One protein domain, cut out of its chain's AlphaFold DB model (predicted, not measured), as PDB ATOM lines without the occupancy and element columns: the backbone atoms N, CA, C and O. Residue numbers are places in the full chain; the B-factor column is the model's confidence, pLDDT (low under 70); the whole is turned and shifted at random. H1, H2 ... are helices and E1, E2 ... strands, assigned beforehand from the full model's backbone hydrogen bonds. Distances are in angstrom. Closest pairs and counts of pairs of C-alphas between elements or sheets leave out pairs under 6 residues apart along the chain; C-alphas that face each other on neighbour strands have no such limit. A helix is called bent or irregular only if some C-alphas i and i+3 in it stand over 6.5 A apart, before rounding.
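Overview. This is residues 36 to 97 of the 97 residues of an uncharacterized protein of Heliobacillus mobilis (UniProt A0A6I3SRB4). The printed part is a loose, looping course: after residues 36 to 40 comes H1, then the long unnamed stretch 50 to 72 winds on to H2, which runs out to a free tip, residues 81 to 87, where the course turns and folds back along bent E1. The 62 printed residues hold H1, H2 and E1 in that order, mixed class, with under half in named elements. The radius of gyration of the C-alphas is 13.4 A, with spans of 37, 28 and 18 A.

Along the chain. Find C-alpha 41 at (-72.658, 45.887, 123.156); from there H1 runs to residue 49, 12.0 A. H2 spans residues 73 to 82, 14.4 A. E1, residues 83 to 91, 14.0 A, bends by 118 degrees at residue 86 and ends at (-90.380, 33.594, 120.204).

Arrangement. Look at the C-alphas of Trp 48 and Pro 73, 7.0 A apart: H1 and H2 are close but not clearly touching, at a steep tilt of 43 degrees, the same way. H2 and E1 meet only through their tight link. H1 and E1 are apart. E1 pairs with no named strand. In H1 and H2 every O i to N i+4 pair is within hydrogen-bond range.

Size, cuts and confidence. The C-alphas of Gly 63 and Pro 85 are farthest apart, 38.4 A. The link H1 to H2 is long; the printed part has no cut. Residue 97 is under pLDDT 70.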
ATOM      1  N   SER A  36     -72.715  31.753 122.312       91.75
ATOM      2  CA  SER A  36     -71.318  32.034 122.018       91.75
ATOM      3  C   SER A  36     -70.736  32.992 123.074       91.75
ATOM      4  O   SER A  36     -71.236  33.103 124.200       91.75
ATOM      5  N   LYS A  37     -69.621  33.651 122.743       90.88
ATOM      6  CA  LYS A  37     -69.010  34.664 123.603       90.88
ATOM      7  C   LYS A  37     -69.793  35.970 123.482       90.88
ATOM      8  O   LYS A  37     -70.085  36.411 122.377       90.88
ATOM      9  N   GLU A  38     -70.047  36.630 124.606       90.19
ATOM     10  CA  GLU A  38     -70.726  37.928 124.614       90.19
ATOM     11  C   GLU A  38     -70.008  38.951 123.711       90.19
ATOM     12  O   GLU A  38     -68.777  39.089 123.784       90.19
ATOM     13  N   PRO A  39     -70.743  39.652 122.826       91.19
ATOM     14  CA  PRO A  39     -70.166  40.679 121.971       91.19
ATOM     15  C   PRO A  39     -69.954  41.987 122.740       91.19
ATOM     16  O   PRO A  39     -70.492  42.210 123.824       91.19
ATOM     17  N   ASN A  40     -69.226  42.916 122.127       93.31
ATOM     18  CA  ASN A  40     -69.203  44.289 122.610       93.31
ATOM     19  C   ASN A  40     -70.542  44.972 122.287       93.31
ATOM     20  O   ASN A  40     -70.819  45.293 121.131       93.31
ATOM     21  N   PHE A  41     -71.352  45.242 123.313       91.94
ATOM     22  CA  PHE A  41     -72.658  45.887 123.156       91.94
ATOM     23  C   PHE A  41     -72.597  47.212 122.378       91.94
ATOM     24  O   PHE A  41     -73.467  47.468 121.550       91.94
ATOM     25  N   ARG A  42     -71.566  48.045 122.587       95.94
ATOM     26  CA  ARG A  42     -71.452  49.340 121.892       95.94
ATOM     27  C   ARG A  42     -71.272  49.161 120.390       95.94
ATOM     28  O   ARG A  42     -71.826  49.941 119.622       95.94
ATOM     29  N   GLU A  43     -70.524  48.144 119.977       95.25
ATOM     30  CA  GLU A  43     -70.325  47.819 118.563       95.25
ATOM     31  C   GLU A  43     -71.632  47.332 117.926       95.25
ATOM     32  O   GLU A  43     -72.043  47.858 116.892       95.25
ATOM     33  N   VAL A  44     -72.308  46.379 118.582       95.19
ATOM     34  CA  VAL A  44     -73.603  45.838 118.135       95.19
ATOM     35  C   VAL A  44     -74.619  46.965 117.974       95.19
ATOM     36  O   VAL A  44     -75.210  47.127 116.908       95.19
ATOM     37  N   PHE A  45     -74.771  47.781 119.018       94.38
ATOM     38  CA  PHE A  45     -75.716  48.888 119.038       94.38
ATOM     39  C   PHE A  45     -75.411  49.920 117.947       94.38
ATOM     40  O   PHE A  45     -76.316  50.319 117.218       94.38
ATOM     41  N   SER A  46     -74.143  50.309 117.780       96.38
ATOM     42  CA  SER A  46     -73.745  51.289 116.759       96.38
ATOM     43  C   SER A  46     -74.074  50.803 115.346       96.38
ATOM     44  O   SER A  46     -74.624  51.564 114.553       96.38
ATOM     45  N   LYS A  47     -73.805  49.526 115.044       95.75
ATOM     46  CA  LYS A  47     -74.144  48.926 113.745       95.75
ATOM     47  C   LYS A  47     -75.649  48.885 113.507       95.75
ATOM     48  O   LYS A  47     -76.112  49.328 112.461       95.75
ATOM     49  N   TRP A  48     -76.419  48.430 114.493       94.38
ATOM     50  CA  TRP A  48     -77.876  48.372 114.368       94.38
ATOM     51  C   TRP A  48     -78.509  49.751 114.180       94.38
ATOM     52  O   TRP A  48     -79.416  49.888 113.358       94.38
ATOM     53  N   MET A  49     -78.005  50.776 114.874       93.44
ATOM     54  CA  MET A  49     -78.445  52.164 114.696       93.44
ATOM     55  C   MET A  49     -78.096  52.727 113.312       93.44
ATOM     56  O   MET A  49     -78.859  53.523 112.774       93.44
ATOM     57  N   ALA A  50     -76.989  52.282 112.714       94.81
ATOM     58  CA  ALA A  50     -76.620  52.606 111.336       94.81
ATOM     59  C   ALA A  50     -77.409  51.797 110.283       94.81
ATOM     60  O   ALA A  50     -77.212  51.984 109.085       94.81
ATOM     61  N   GLY A  51     -78.303  50.894 110.704       90.38
ATOM     62  CA  GLY A  51     -79.041  50.004 109.805       90.38
ATOM     63  C   GLY A  51     -78.209  48.841 109.257       90.38
ATOM     64  O   GLY A  51     -78.684  48.122 108.379       90.38
ATOM     65  N   GLU A  52     -77.002  48.632 109.784       92.44
ATOM     66  CA  GLU A  52     -76.097  47.553 109.404       92.44
ATOM     67  C   GLU A  52     -76.335  46.284 110.230       92.44
ATOM     68  O   GLU A  52     -76.721  46.330 111.403       92.44
ATOM     69  N   ASP A  53     -76.004  45.135 109.642       89.62
ATOM     70  CA  ASP A  53     -75.944  43.878 110.378       89.62
ATOM     71  C   ASP A  53     -74.631  43.753 111.170       89.62
ATOM     72  O   ASP A  53     -73.544  44.172 110.751       89.62
ATOM     73  N   TYR A  54     -74.737  43.124 112.342       92.12
ATOM     74  CA  TYR A  54     -73.595  42.727 113.155       92.12
ATOM     75  C   TYR A  54     -73.243  41.264 112.875       92.12
ATOM     76  O   TYR A  54     -74.070  40.375 113.064       92.12
ATOM     77  N   ILE A  55     -72.002  41.012 112.447       87.50
ATOM     78  CA  ILE A  55     -71.496  39.662 112.180       87.50
ATOM     79  C   ILE A  55     -70.645  39.215 113.364       87.50
ATOM     80  O   ILE A  55     -69.509  39.665 113.536       87.50
ATOM     81  N   HIS A  56     -71.179  38.295 114.163       89.75
ATOM     82  CA  HIS A  56     -70.437  37.709 115.267       89.75
ATOM     83  C   HIS A  56     -69.502  36.595 114.782       89.75
ATOM     84  O   HIS A  56     -69.887  35.737 113.991       89.75
ATOM     85  N   ARG A  57     -68.248  36.606 115.247       88.25
ATOM     86  CA  ARG A  57     -67.190  35.713 114.735       88.25
ATOM     87  C   ARG A  57     -66.965  34.454 115.579       88.25
ATOM     88  O   ARG A  57     -66.265  33.552 115.126       88.25
ATOM     89  N   ASN A  58     -67.534  34.373 116.784       92.00
ATOM     90  CA  ASN A  58     -67.433  33.172 117.618       92.00
ATOM     91  C   ASN A  58     -68.525  32.163 117.257       92.00
ATOM     92  O   ASN A  58     -69.616  32.526 116.834       92.00
ATOM     93  N   LYS A  59     -68.231  30.878 117.445       93.56
ATOM     94  CA  LYS A  59     -69.194  29.790 117.257       93.56
ATOM     95  C   LYS A  59     -70.090  29.655 118.498       93.56
ATOM     96  O   LYS A  59     -69.597  29.849 119.606       93.56
ATOM     97  N   GLY A  60     -71.367  29.331 118.298       92.81
ATOM     98  CA  GLY A  60     -72.345  29.123 119.372       92.81
ATOM     99  C   GLY A  60     -72.548  27.652 119.719       92.81
ATOM    100  O   GLY A  60     -71.580  26.885 119.765       92.81
ATOM    101  N   PHE A  61     -73.807  27.251 119.919       92.94
ATOM    102  CA  PHE A  61     -74.223  25.887 120.251       92.94
ATOM    103  C   PHE A  61     -73.460  24.814 119.463       92.94
ATOM    104  O   PHE A  61     -73.420  24.823 118.231       92.94
ATOM    105  N   MET A  62     -72.818  23.888 120.185       94.12
ATOM    106  CA  MET A  62     -72.000  22.799 119.625       94.12
ATOM    107  C   MET A  62     -70.953  23.258 118.587       94.12
ATOM    108  O   MET A  62     -70.654  22.546 117.623       94.12
ATOM    109  N   GLY A  63     -70.411  24.468 118.740       93.25
ATOM    110  CA  GLY A  63     -69.428  25.021 117.814       93.25
ATOM    111  C   GLY A  63     -70.005  25.376 116.436       93.25
ATOM    112  O   GLY A  63     -69.248  25.462 115.461       93.25
ATOM    113  N   LYS A  64     -71.322  25.575 116.316       94.56
ATOM    114  CA  LYS A  64     -71.976  25.929 115.052       94.56
ATOM    115  C   LYS A  64     -72.040  27.443 114.851       94.56
ATOM    116  O   LYS A  64     -72.284  28.204 115.779       94.56
ATOM    117  N   SER A  65     -71.815  27.890 113.615       92.69
ATOM    118  CA  SER A  65     -71.824  29.315 113.252       92.69
ATOM    119  C   SER A  65     -73.228  29.912 113.160       92.69
ATOM    120  O   SER A  65     -73.381  31.111 113.372       92.69
ATOM    121  N   TRP A  66     -74.252  29.100 112.881       91.19
ATOM    122  CA  TRP A  66     -75.641  29.568 112.828       91.19
ATOM    123  C   TRP A  66     -76.148  30.049 114.194       91.19
ATOM    124  O   TRP A  66     -77.018  30.908 114.231       91.19
ATOM    125  N   ASP A  67     -75.563  29.552 115.291       93.31
ATOM    126  CA  ASP A  67     -75.852  29.991 116.662       93.31
ATOM    127  C   ASP A  67     -74.834  31.003 117.205       93.31
ATOM    128  O   ASP A  67     -74.745  31.249 118.405       93.31
ATOM    129  N   SER A  68     -74.005  31.581 116.334       93.88
ATOM    130  CA  SER A  68     -72.995  32.559 116.751       93.88
ATOM    131  C   SER A  68     -73.607  33.756 117.475       93.88
ATOM    132  O   SER A  68     -72.992  34.277 118.398       93.88
ATOM    133  N   PHE A  69     -74.802  34.195 117.082       94.00
ATOM    134  CA  PHE A  69     -75.478  35.332 117.690       94.00
ATOM    135  C   PHE A  69     -76.980  35.314 117.408       94.00
ATOM    136  O   PHE A  69     -77.445  34.609 116.510       94.00
ATOM    137  N   VAL A  70     -77.724  36.120 118.161       93.25
ATOM    138  CA  VAL A  70     -79.165  36.307 117.967       93.25
ATOM    139  C   VAL A  70     -79.473  36.980 116.622       93.25
ATOM    140  O   VAL A  70     -78.640  37.728 116.094       93.25
ATOM    141  N   PRO A  71     -80.667  36.760 116.037       93.12
ATOM    142  CA  PRO A  71     -81.077  37.460 114.824       93.12
ATOM    143  C   PRO A  71     -81.082  38.980 115.020       93.12
ATOM    144  O   PRO A  71     -81.704  39.491 115.951       93.12
ATOM    145  N   GLY A  72     -80.428  39.701 114.108       93.19
ATOM    146  CA  GLY A  72     -80.428  41.161 114.098       93.19
ATOM    147  C   GLY A  72     -81.736  41.778 113.574       93.19
ATOM    148  O   GLY A  72     -82.617  41.069 113.071       93.19
ATOM    149  N   PRO A  73     -81.859  43.119 113.624       95.12
ATOM    150  CA  PRO A  73     -83.072  43.847 113.247       95.12
ATOM    151  C   PRO A  73     -83.577  43.583 111.823       95.12
ATOM    152  O   PRO A  73     -84.777  43.689 111.582       95.12
ATOM    153  N   ALA A  74     -82.702  43.235 110.874       94.00
ATOM    154  CA  ALA A  74     -83.095  42.968 109.490       94.00
ATOM    155  C   ALA A  74     -84.118  41.827 109.371       94.00
ATOM    156  O   ALA A  74     -85.100  41.963 108.645       94.00
ATOM    157  N   ILE A  75     -83.931  40.742 110.131       95.38
ATOM    158  CA  ILE A  75     -84.876  39.619 110.160       95.38
ATOM    159  C   ILE A  75     -86.200  40.057 110.782       95.38
ATOM    160  O   ILE A  75     -87.259  39.819 110.208       95.38
ATOM    161  N   TRP A  76     -86.147  40.726 111.935       96.00
ATOM    162  CA  TRP A  76     -87.346  41.132 112.669       96.00
ATOM    163  C   TRP A  76     -88.189  42.158 111.911       96.00
ATOM    164  O   TRP A  76     -89.413  42.099 111.980       96.00
ATOM    165  N   ARG A  77     -87.562  43.042 111.123       96.88
ATOM    166  CA  ARG A  77     -88.277  43.948 110.209       96.88
ATOM    167  C   ARG A  77     -89.090  43.185 109.168       96.88
ATOM    168  O   ARG A  77     -90.237  43.543 108.923       96.88
ATOM    169  N   GLU A  78     -88.528  42.127 108.590       97.81
ATOM    170  CA  GLU A  78     -89.250  41.305 107.618       97.81
ATOM    171  C   GLU A  78     -90.344  40.457 108.276       97.81
ATOM    172  O   GLU A  78     -91.438  40.367 107.727       97.81
ATOM    173  N   VAL A  79     -90.100  39.910 109.473       97.88
ATOM    174  CA  VAL A  79     -91.145  39.235 110.266       97.88
ATOM    175  C   VAL A  79     -92.301  40.197 110.556       97.88
ATOM    176  O   VAL A  79     -93.457  39.852 110.329       97.88
ATOM    177  N   TYR A  80     -92.003  41.426 110.984       97.81
ATOM    178  CA  TYR A  80     -93.014  42.455 111.213       97.81
ATOM    179  C   TYR A  80     -93.776  42.821 109.929       97.81
ATOM    180  O   TYR A  80     -95.000  42.877 109.947       97.81
ATOM    181  N   ARG A  81     -93.080  43.001 108.796       98.38
ATOM    182  CA  ARG A  81     -93.697  43.332 107.497       98.38
ATOM    183  C   ARG A  81     -94.711  42.281 107.039       98.38
ATOM    184  O   ARG A  81     -95.747  42.626 106.463       98.38
ATOM    185  N   VAL A  82     -94.403  40.998 107.233       97.94
ATOM    186  CA  VAL A  82     -95.283  39.908 106.785       97.94
ATOM    187  C   VAL A  82     -96.441  39.659 107.749       97.94
ATOM    188  O   VAL A  82     -97.442  39.085 107.324       97.94
ATOM    189  N   LEU A  83     -96.347  40.089 109.011       98.38
ATOM    190  CA  LEU A  83     -97.441  39.969 109.971       98.38
ATOM    191  C   LEU A  83     -98.586  40.923 109.629       98.38
ATOM    192  O   LEU A  83     -98.384  42.078 109.264       98.38
ATOM    193  N   LYS A  84     -99.817  40.431 109.748       98.38
ATOM    194  CA  LYS A  84    -101.017  41.272 109.668       98.38
ATOM    195  C   LYS A  84    -101.074  42.244 110.854       98.38
ATOM    196  O   LYS A  84    -100.552  41.919 111.922       98.38
ATOM    197  N   PRO A  85    -101.756  43.397 110.724       98.06
ATOM    198  CA  PRO A  85    -102.091  44.226 111.880       98.06
ATOM    199  C   PRO A  85    -102.778  43.394 112.974       98.06
ATOM    200  O   PRO A  85    -103.746  42.691 112.697       98.06
ATOM    201  N   GLY A  86    -102.254  43.447 114.201       97.38
ATOM    202  CA  GLY A  86    -102.721  42.621 115.327       97.38
ATOM    203  C   GLY A  86    -102.156  41.193 115.373       97.38
ATOM    204  O   GLY A  86    -102.470  40.448 116.301       97.38
ATOM    205  N   GLY A  87    -101.318  40.804 114.410       97.62
ATOM    206  CA  GLY A  87    -100.587  39.542 114.436       97.62
ATOM    207  C   GLY A  87     -99.608  39.472 115.608       97.62
ATOM    208  O   GLY A  87     -99.101  40.491 116.082       97.62
ATOM    209  N   HIS A  88     -99.340  38.259 116.081       97.38
ATOM    210  CA  HIS A  88     -98.518  38.016 117.267       97.38
ATOM    211  C   HIS A  88     -97.312  37.128 116.964       97.38
ATOM    212  O   HIS A  88     -97.283  36.385 115.978       97.38
ATOM    213  N   ILE A  89     -96.312  37.211 117.841       98.19
ATOM    214  CA  ILE A  89     -95.106  36.388 117.790       98.19
ATOM    215  C   ILE A  89     -94.993  35.603 119.092       98.19
ATOM    216  O   ILE A  89     -95.046  36.186 120.174       98.19
ATOM    217  N   LEU A  90     -94.773  34.297 118.975       98.31
ATOM    218  CA  LEU A  90     -94.212  33.465 120.030       98.31
ATOM    219  C   LEU A  90     -92.751  33.168 119.669       98.31
ATOM    220  O   LEU A  90     -92.481  32.449 118.706       98.31
ATOM    221  N   CYS A  91     -91.816  33.755 120.416       97.25
ATOM    222  CA  CYS A  91     -90.380  33.594 120.204       97.25
ATOM    223  C   CYS A  91     -89.769  32.846 121.387       97.25
ATOM    224  O   CYS A  91     -89.852  33.322 122.519       97.25
ATOM    225  N   PHE A  92     -89.148  31.701 121.123       96.88
ATOM    226  CA  PHE A  92     -88.387  30.977 122.136       96.88
ATOM    227  C   PHE A  92     -87.024  31.648 122.366       96.88
ATOM    228  O   PHE A  92     -86.488  32.315 121.478       96.88
ATOM    229  N   SER A  93     -86.488  31.506 123.578       94.12
ATOM    230  CA  SER A  93     -85.194  32.062 123.975       94.12
ATOM    231  C   SER A  93     -84.576  31.267 125.130       94.12
ATOM    232  O   SER A  93     -85.256  30.493 125.811       94.12
ATOM    233  N   GLY A  94     -83.272  31.451 125.354       87.69
ATOM    234  CA  GLY A  94     -82.557  30.922 126.513       87.69
ATOM    235  C   GLY A  94     -82.367  31.976 127.606       87.69
ATOM    236  O   GLY A  94     -82.543  33.167 127.388       87.69
ATOM    237  N   THR A  95     -81.918  31.556 128.790       83.94
ATOM    238  CA  THR A  95     -81.629  32.465 129.923       83.94
ATOM    239  C   THR A  95     -80.517  33.484 129.653       83.94
ATOM    240  O   THR A  95     -80.342  34.418 130.429       83.94
ATOM    241  N   ARG A  96     -79.741  33.287 128.583       73.38
ATOM    242  CA  ARG A  96     -78.616  34.136 128.168       73.38
ATOM    243  C   ARG A  96     -78.904  34.918 126.878       73.38
ATOM    244  O   ARG A  96     -77.965  35.449 126.292       73.38
ATOM    245  N   THR A  97     -80.158  34.924 126.425       66.25
ATOM    246  CA  THR A  97     -80.601  35.469 125.135       66.25
ATOM    247  C   THR A  97     -81.469  36.701 125.330       66.25
ATOM    248  O   THR A  97     -82.347  36.662 126.220       66.25
TER     249      THR A  97